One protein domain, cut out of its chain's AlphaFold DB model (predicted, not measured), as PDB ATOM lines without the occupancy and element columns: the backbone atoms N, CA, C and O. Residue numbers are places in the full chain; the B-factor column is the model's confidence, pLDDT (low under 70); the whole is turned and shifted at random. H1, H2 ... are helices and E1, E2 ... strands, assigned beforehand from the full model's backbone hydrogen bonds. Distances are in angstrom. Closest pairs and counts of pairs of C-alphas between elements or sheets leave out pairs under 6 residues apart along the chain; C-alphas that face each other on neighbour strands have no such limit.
ATOM      1  N   CYS A   2      73.860  10.158 166.175       60.22
ATOM      2  CA  CYS A   2      73.652  11.535 165.726       60.22
ATOM      3  C   CYS A   2      74.855  11.949 164.872       60.22
ATOM      4  O   CYS A   2      75.954  12.027 165.408       60.22
ATOM      5  N   ALA A   3      74.655  12.154 163.571       66.50
ATOM      6  CA  ALA A   3      75.679  12.701 162.685       66.50
ATOM      7  C   ALA A   3      75.703  14.230 162.816       66.50
ATOM      8  O   ALA A   3      74.642  14.857 162.931       66.50
ATOM      9  N   ASN A   4      76.893  14.830 162.824       81.12
ATOM     10  CA  ASN A   4      77.046  16.280 162.749       81.12
ATOM     11  C   ASN A   4      77.469  16.666 161.330       81.12
ATOM     12  O   ASN A   4      78.283  15.957 160.745       81.12
ATOM     13  N   PRO A   5      76.993  17.798 160.788       85.25
ATOM     14  CA  PRO A   5      77.281  18.167 159.404       85.25
ATOM     15  C   PRO A   5      78.775  18.235 159.053       85.25
ATOM     16  O   PRO A   5      79.158  17.864 157.948       85.25
ATOM     17  N   LEU A   6      79.623  18.696 159.983       89.81
ATOM     18  CA  LEU A   6      81.070  18.757 159.756       89.81
ATOM     19  C   LEU A   6      81.767  17.401 159.912       89.81
ATOM     20  O   LEU A   6      82.820  17.214 159.313       89.81
ATOM     21  N   ASP A   7      81.195  16.447 160.653       87.69
ATOM     22  CA  ASP A   7      81.816  15.127 160.841       87.69
ATOM     23  C   ASP A   7      81.928  14.391 159.502       87.69
ATOM     24  O   ASP A   7      82.981  13.834 159.190       87.69
ATOM     25  N   GLY A  18      90.539  20.742 165.108       88.19
ATOM     26  CA  GLY A  18      90.649  20.472 166.546       88.19
ATOM     27  C   GLY A  18      89.846  21.471 167.381       88.19
ATOM     28  O   GLY A  18      90.404  22.338 168.051       88.19
ATOM     29  N   PHE A  19      88.513  21.377 167.334       90.00
ATOM     30  CA  PHE A  19      87.655  22.199 168.189       90.00
ATOM     31  C   PHE A  19      87.794  21.793 169.655       90.00
ATOM     32  O   PHE A  19      87.670  20.618 170.002       90.00
ATOM     33  N   ARG A  20      87.971  22.780 170.528       90.38
ATOM     34  CA  ARG A  20      87.998  22.589 171.973       90.38
ATOM     35  C   ARG A  20      86.601  22.276 172.503       90.38
ATOM     36  O   ARG A  20      85.607  22.872 172.092       90.38
ATOM     37  N   TRP A  21      86.520  21.356 173.462       83.44
ATOM     38  CA  TRP A  21      85.266  21.001 174.127       83.44
ATOM     39  C   TRP A  21      85.209  21.625 175.520       83.44
ATOM     40  O   TRP A  21      85.750  21.082 176.481       83.44
ATOM     41  N   ASP A  22      84.538  22.768 175.639       74.44
ATOM     42  CA  ASP A  22      84.411  23.468 176.926       74.44
ATOM     43  C   ASP A  22      83.305  22.881 177.823       74.44
ATOM     44  O   ASP A  22      83.308  23.073 179.039       74.44
ATOM     45  N   CYS A  23      82.341  22.157 177.241       78.19
ATOM     46  CA  CYS A  23      81.209  21.579 177.961       78.19
ATOM     47  C   CYS A  23      80.686  20.318 177.262       78.19
ATOM     48  O   CYS A  23      80.547  20.290 176.042       78.19
ATOM     49  N   THR A  24      80.301  19.294 178.031       80.94
ATOM     50  CA  THR A  24      79.728  18.042 177.495       80.94
ATOM     51  C   THR A  24      78.392  18.250 176.778       80.94
ATOM     52  O   THR A  24      78.036  17.461 175.904       80.94
ATOM     53  N   ALA A  25      77.665  19.326 177.099       83.31
ATOM     54  CA  ALA A  25      76.447  19.712 176.387       83.31
ATOM     55  C   ALA A  25      76.729  20.202 174.952       83.31
ATOM     56  O   ALA A  25      75.869  20.062 174.084       83.31
ATOM     57  N   LEU A  26      77.935  20.719 174.686       86.62
ATOM     58  CA  LEU A  26      78.414  21.132 173.364       86.62
ATOM     59  C   LEU A  26      79.584  20.242 172.927       86.62
ATOM     60  O   LEU A  26      80.675  20.704 172.611       86.62
ATOM     61  N   TRP A  27      79.340  18.934 172.896       85.81
ATOM     62  CA  TRP A  27      80.332  17.913 172.537       85.81
ATOM     63  C   TRP A  27      80.935  18.066 171.130       85.81
ATOM     64  O   TRP A  27      81.973  17.485 170.844       85.81
ATOM     65  N   ARG A  28      80.295  18.846 170.252       87.94
ATOM     66  CA  ARG A  28      80.808  19.176 168.913       87.94
ATOM     67  C   ARG A  28      81.956  20.186 168.952       87.94
ATOM     68  O   ARG A  28      82.703  20.286 167.989       87.94
ATOM     69  N   GLY A  29      82.057  20.975 170.024       89.94
ATOM     70  CA  GLY A  29      83.045  22.048 170.163       89.94
ATOM     71  C   GLY A  29      82.760  23.314 169.350       89.94
ATOM     72  O   GLY A  29      83.547  24.252 169.412       89.94
ATOM     73  N   TYR A  30      81.647  23.378 168.609       91.69
ATOM     74  CA  TYR A  30      81.282  24.547 167.807       91.69
ATOM     75  C   TYR A  30      79.770  24.796 167.765       91.69
ATOM     76  O   TYR A  30      78.956  23.875 167.884       91.69
ATOM     77  N   VAL A  31      79.403  26.053 167.520       91.81
ATOM     78  CA  VAL A  31      78.068  26.489 167.099       91.81
ATOM     79  C   VAL A  31      78.188  27.024 165.675       91.81
ATOM     80  O   VAL A  31      79.109  27.777 165.379       91.81
ATOM     81  N   GLY A  32      77.283  26.620 164.785       92.12
ATOM     82  CA  GLY A  32      77.284  27.087 163.400       92.12
ATOM     83  C   GLY A  32      75.911  27.576 162.961       92.12
ATOM     84  O   GLY A  32      74.901  26.985 163.357       92.12
ATOM     85  N   LEU A  33      75.886  28.627 162.141       93.88
ATOM     86  CA  LEU A  33      74.707  29.045 161.388       93.88
ATOM     87  C   LEU A  33      74.720  28.340 160.036       93.88
ATOM     88  O   LEU A  33      75.677  28.465 159.274       93.88
ATOM     89  N   TRP A  34      73.651  27.611 159.742       94.19
ATOM     90  CA  TRP A  34      73.552  26.790 158.544       94.19
ATOM     91  C   TRP A  34      72.397  27.241 157.668       94.19
ATOM     92  O   TRP A  34      71.336  27.610 158.173       94.19
ATOM     93  N   GLU A  35      72.578  27.125 156.361       95.44
ATOM     94  CA  GLU A  35      71.537  27.382 155.377       95.44
ATOM     95  C   GLU A  35      71.459  26.241 154.369       95.44
ATOM     96  O   GLU A  35      72.474  25.695 153.941       95.44
ATOM     97  N   ILE A  36      70.237  25.873 153.988       95.38
ATOM     98  CA  ILE A  36      70.003  24.918 152.909       95.38
ATOM     99  C   ILE A  36      69.599  25.711 151.673       95.38
ATOM    100  O   ILE A  36      68.540  26.338 151.659       95.38
ATOM    101  N   GLN A  37      70.418  25.651 150.626       96.38
ATOM    102  CA  GLN A  37      70.108  26.224 149.318       96.38
ATOM    103  C   GLN A  37      70.355  25.181 148.229       96.38
ATOM    104  O   GLN A  37      71.402  24.541 148.212       96.38
ATOM    105  N   ASN A  38      69.411  25.022 147.297       95.06
ATOM    106  CA  ASN A  38      69.538  24.134 146.130       95.06
ATOM    107  C   ASN A  38      70.039  22.719 146.491       95.06
ATOM    108  O   ASN A  38      71.011  22.231 145.912       95.06
ATOM    109  N   ASP A  39      69.404  22.099 147.492       93.94
ATOM    110  CA  ASP A  39      69.739  20.766 148.024       93.94
ATOM    111  C   ASP A  39      71.168  20.630 148.586       93.94
ATOM    112  O   ASP A  39      71.686  19.525 148.753       93.94
ATOM    113  N   ARG A  40      71.821  21.752 148.911       90.75
ATOM    114  CA  ARG A  40      73.143  21.805 149.540       90.75
ATOM    115  C   ARG A  40      73.076  22.522 150.879       90.75
ATOM    116  O   ARG A  40      72.340  23.492 151.039       90.75
ATOM    117  N   LEU A  41      73.867  22.035 151.827       91.50
ATOM    118  CA  LEU A  41      74.017  22.619 153.153       91.50
ATOM    119  C   LEU A  41      75.260  23.515 153.176       91.50
ATOM    120  O   LEU A  41      76.365  23.048 152.907       91.50
ATOM    121  N   TYR A  42      75.070  24.782 153.520       91.62
ATOM    122  CA  TYR A  42      76.111  25.797 153.625       91.62
ATOM    123  C   TYR A  42      76.301  26.200 155.085       91.62
ATOM    124  O   TYR A  42      75.327  26.397 155.811       91.62
ATOM    125  N   LEU A  43      77.558  26.328 155.506       93.19
ATOM    126  CA  LEU A  43      77.932  26.911 156.792       93.19
ATOM    127  C   LEU A  43      78.182  28.405 156.577       93.19
ATOM    128  O   LEU A  43      79.145  28.764 155.908       93.19
ATOM    129  N   LEU A  44      77.302  29.250 157.109       92.44
ATOM    130  CA  LEU A  44      77.374  30.704 156.951       92.44
ATOM    131  C   LEU A  44      78.208  31.368 158.046       92.44
ATOM    132  O   LEU A  44      78.925  32.321 157.779       92.44
ATOM    133  N   GLU A  45      78.121  30.866 159.278       93.25
ATOM    134  CA  GLU A  45      78.884  31.392 160.412       93.25
ATOM    135  C   GLU A  45      79.362  30.243 161.292       93.25
ATOM    136  O   GLU A  45      78.645  29.258 161.486       93.25
ATOM    137  N   LEU A  46      80.555  30.389 161.867       93.12
ATOM    138  CA  LEU A  46      81.140  29.430 162.796       93.12
ATOM    139  C   LEU A  46      81.622  30.161 164.048       93.12
ATOM    140  O   LEU A  46      82.418  31.092 163.965       93.12
ATOM    141  N   ASN A  47      81.173  29.698 165.209       92.19
ATOM    142  CA  ASN A  47      81.678  30.125 166.502       92.19
ATOM    143  C   ASN A  47      82.239  28.910 167.243       92.19
ATOM    144  O   ASN A  47      81.495  28.007 167.638       92.19
ATOM    145  N   ALA A  48      83.558  28.874 167.394       92.25
ATOM    146  CA  ALA A  48      84.259  27.838 168.135       92.25
ATOM    147  C   ALA A  48      85.597  28.363 168.654       92.25
ATOM    148  O   ALA A  48      86.136  29.344 168.139       92.25
ATOM    149  N   THR A  49      86.147  27.664 169.639       93.38
ATOM    150  CA  THR A  49      87.524  27.861 170.101       93.38
ATOM    151  C   THR A  49      88.329  26.628 169.710       93.38
ATOM    152  O   THR A  49      87.839  25.508 169.853       93.38
ATOM    153  N   LEU A  50      89.536  26.812 169.189       92.81
ATOM    154  CA  LEU A  50      90.461  25.726 168.874       92.81
ATOM    155  C   LEU A  50      91.197  25.255 170.136       92.81
ATOM    156  O   LEU A  50      91.199  25.929 171.169       92.81
ATOM    157  N   GLU A  51      91.833  24.086 170.069       91.12
ATOM    158  CA  GLU A  51      92.616  23.538 171.188       91.12
ATOM    159  C   GLU A  51      93.763  24.456 171.644       91.12
ATOM    160  O   GLU A  51      94.110  24.458 172.826       91.12
ATOM    161  N   ASP A  52      94.313  25.276 170.746       90.19
ATOM    162  CA  ASP A  52      95.349  26.270 171.062       90.19
ATOM    163  C   ASP A  52      94.803  27.546 171.742       90.19
ATOM    164  O   ASP A  52      95.572  28.423 172.137       90.19
ATOM    165  N   GLY A  53      93.479  27.641 171.917       89.62
ATOM    166  CA  GLY A  53      92.787  28.774 172.527       89.62
ATOM    167  C   GLY A  53      92.439  29.906 171.558       89.62
ATOM    168  O   GLY A  53      91.831  30.890 171.985       89.62
ATOM    169  N   SER A  54      92.794  29.796 170.275       92.25
ATOM    170  CA  SER A  54      92.394  30.760 169.248       92.25
ATOM    171  C   SER A  54      90.934  30.561 168.818       92.25
ATOM    172  O   SER A  54      90.346  29.493 168.993       92.25
ATOM    173  N   ALA A  55      90.317  31.612 168.276       91.94
ATOM    174  CA  ALA A  55      88.972  31.514 167.718       91.94
ATOM    175  C   ALA A  55      89.019  30.819 166.351       91.94
ATOM    176  O   ALA A  55      89.808  31.199 165.483       91.94
ATOM    177  N   ALA A  56      88.147  29.835 166.142       91.56
ATOM    178  CA  ALA A  56      87.973  29.228 164.832       91.56
ATOM    179  C   ALA A  56      87.237  30.184 163.887       91.56
ATOM    180  O   ALA A  56      86.396  30.978 164.307       91.56
ATOM    181  N   SER A  57      87.508  30.054 162.594       91.50
ATOM    182  CA  SER A  57      86.804  30.766 161.521       91.50
ATOM    183  C   SER A  57      86.456  29.808 160.383       91.50
ATOM    184  O   SER A  57      86.937  28.672 160.358       91.50
ATOM    185  N   LEU A  58      85.654  30.247 159.409       91.56
ATOM    186  CA  LEU A  58      85.351  29.426 158.231       91.56
ATOM    187  C   LEU A  58      86.627  28.970 157.513       91.56
ATOM    188  O   LEU A  58      86.724  27.803 157.150       91.56
ATOM    189  N   ALA A  59      87.646  29.830 157.427       90.00
ATOM    190  CA  ALA A  59      88.936  29.504 156.817       90.00
ATOM    191  C   ALA A  59      89.712  28.395 157.557       90.00
ATOM    192  O   ALA A  59      90.523  27.704 156.950       90.00
ATOM    193  N   THR A  60      89.461  28.184 158.857       89.69
ATOM    194  CA  THR A  60      90.076  27.062 159.599       89.69
ATOM    195  C   THR A  60      89.470  25.709 159.222       89.69
ATOM    196  O   THR A  60      90.143  24.689 159.339       89.69
ATOM    197  N   VAL A  61      88.221  25.699 158.749       89.56
ATOM    198  CA  VAL A  61      87.501  24.495 158.296       89.56
ATOM    199  C   VAL A  61      87.633  24.311 156.781       89.56
ATOM    200  O   VAL A  61      87.796  23.189 156.310       89.56
ATOM    201  N   PHE A  62      87.604  25.409 156.023       89.69
ATOM    202  CA  PHE A  62      87.669  25.458 154.561       89.69
ATOM    203  C   PHE A  62      88.871  26.307 154.102       89.69
ATOM    204  O   PHE A  62      88.692  27.425 153.618       89.69
ATOM    205  N   PRO A  63      90.112  25.809 154.237       84.44
ATOM    206  CA  PRO A  63      91.314  26.596 153.945       84.44
ATOM    207  C   PRO A  63      91.439  27.023 152.475       84.44
ATOM    208  O   PRO A  63      92.047  28.052 152.190       84.44
ATOM    209  N   ASP A  64      90.839  26.274 151.545       82.31
ATOM    210  CA  ASP A  64      90.843  26.594 150.110       82.31
ATOM    211  C   ASP A  64      89.818  27.676 149.717       82.31
ATOM    212  O   ASP A  64      89.819  28.149 148.579       82.31
ATOM    213  N   PHE A  65      88.946  28.075 150.648       77.31
ATOM    214  CA  PHE A  65      87.897  29.072 150.439       77.31
ATOM    215  C   PHE A  65      87.902  30.111 151.574       77.31
ATOM    216  O   PHE A  65      86.961  30.152 152.371       77.31
ATOM    217  N   PRO A  66      88.967  30.928 151.690       65.81
ATOM    218  CA  PRO A  66      88.973  32.054 152.619       65.81
ATOM    219  C   PRO A  66      87.909  33.088 152.206       65.81
ATOM    220  O   PRO A  66      87.655  33.251 151.012       65.81
ATOM    221  N   GLU A  67      87.289  33.744 153.194       58.62
ATOM    222  CA  GLU A  67      86.283  34.810 152.997       58.62
ATOM    223  C   GLU A  67      86.758  35.957 152.088       58.62
ATOM    224  O   GLU A  67      87.940  36.370 152.200       58.62
TER     225      GLU A  67
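Overview. This is residues 2 to 7 and 18 to 67 of the 67 residues of an uncharacterized protein of Thauera sp. SWB20 (UniProt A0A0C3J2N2). With little regular structure, the domain is a long two-stranded hairpin, E1 and E2, with the one short helix H1 beside E2 and loops making up the rest. The 56 printed residues hold E1, E2 and H1 in that order, 21 residues in all, mostly strand; the sheet is antiparallel. It is flat, 34 by 28 by 15 A, and only just compact, close to loose, with a radius of gyration of the C-alphas of 11.9 A.

Arrangement. E1, residues 30 to 37, and E2, residues 40 to 48, form a hairpin with a tight link, antiparallel at 159 degrees; N 31 and O 47 are within hydrogen-bond range at 2.9 A, N 42 and O 35 at 2.8 A. E2 bends by 60 degrees at residue 45. The closest C-alphas of E2 and H1, residues 58 to 61, are those of Leu 46 and Leu 58, 6.2 A apart. E1 and H1 are apart. H1 is too short for any O i to N i+4 pair; its one O i to N i+3 pair is within range.

Along the chain. E1, 21.7 A long, begins at C-alpha 30 (81.282, 24.547, 167.807). E2 is 22.5 A long. H1 ends at C-alpha 61 (87.501, 24.495, 158.296).

Size, cuts and confidence. Residues 8 to 17 are not printed; C-alphas 7 and 18 are 11.8 A apart. No link is long. Residues 2 to 3 and 66 to 67 have pLDDT under 70.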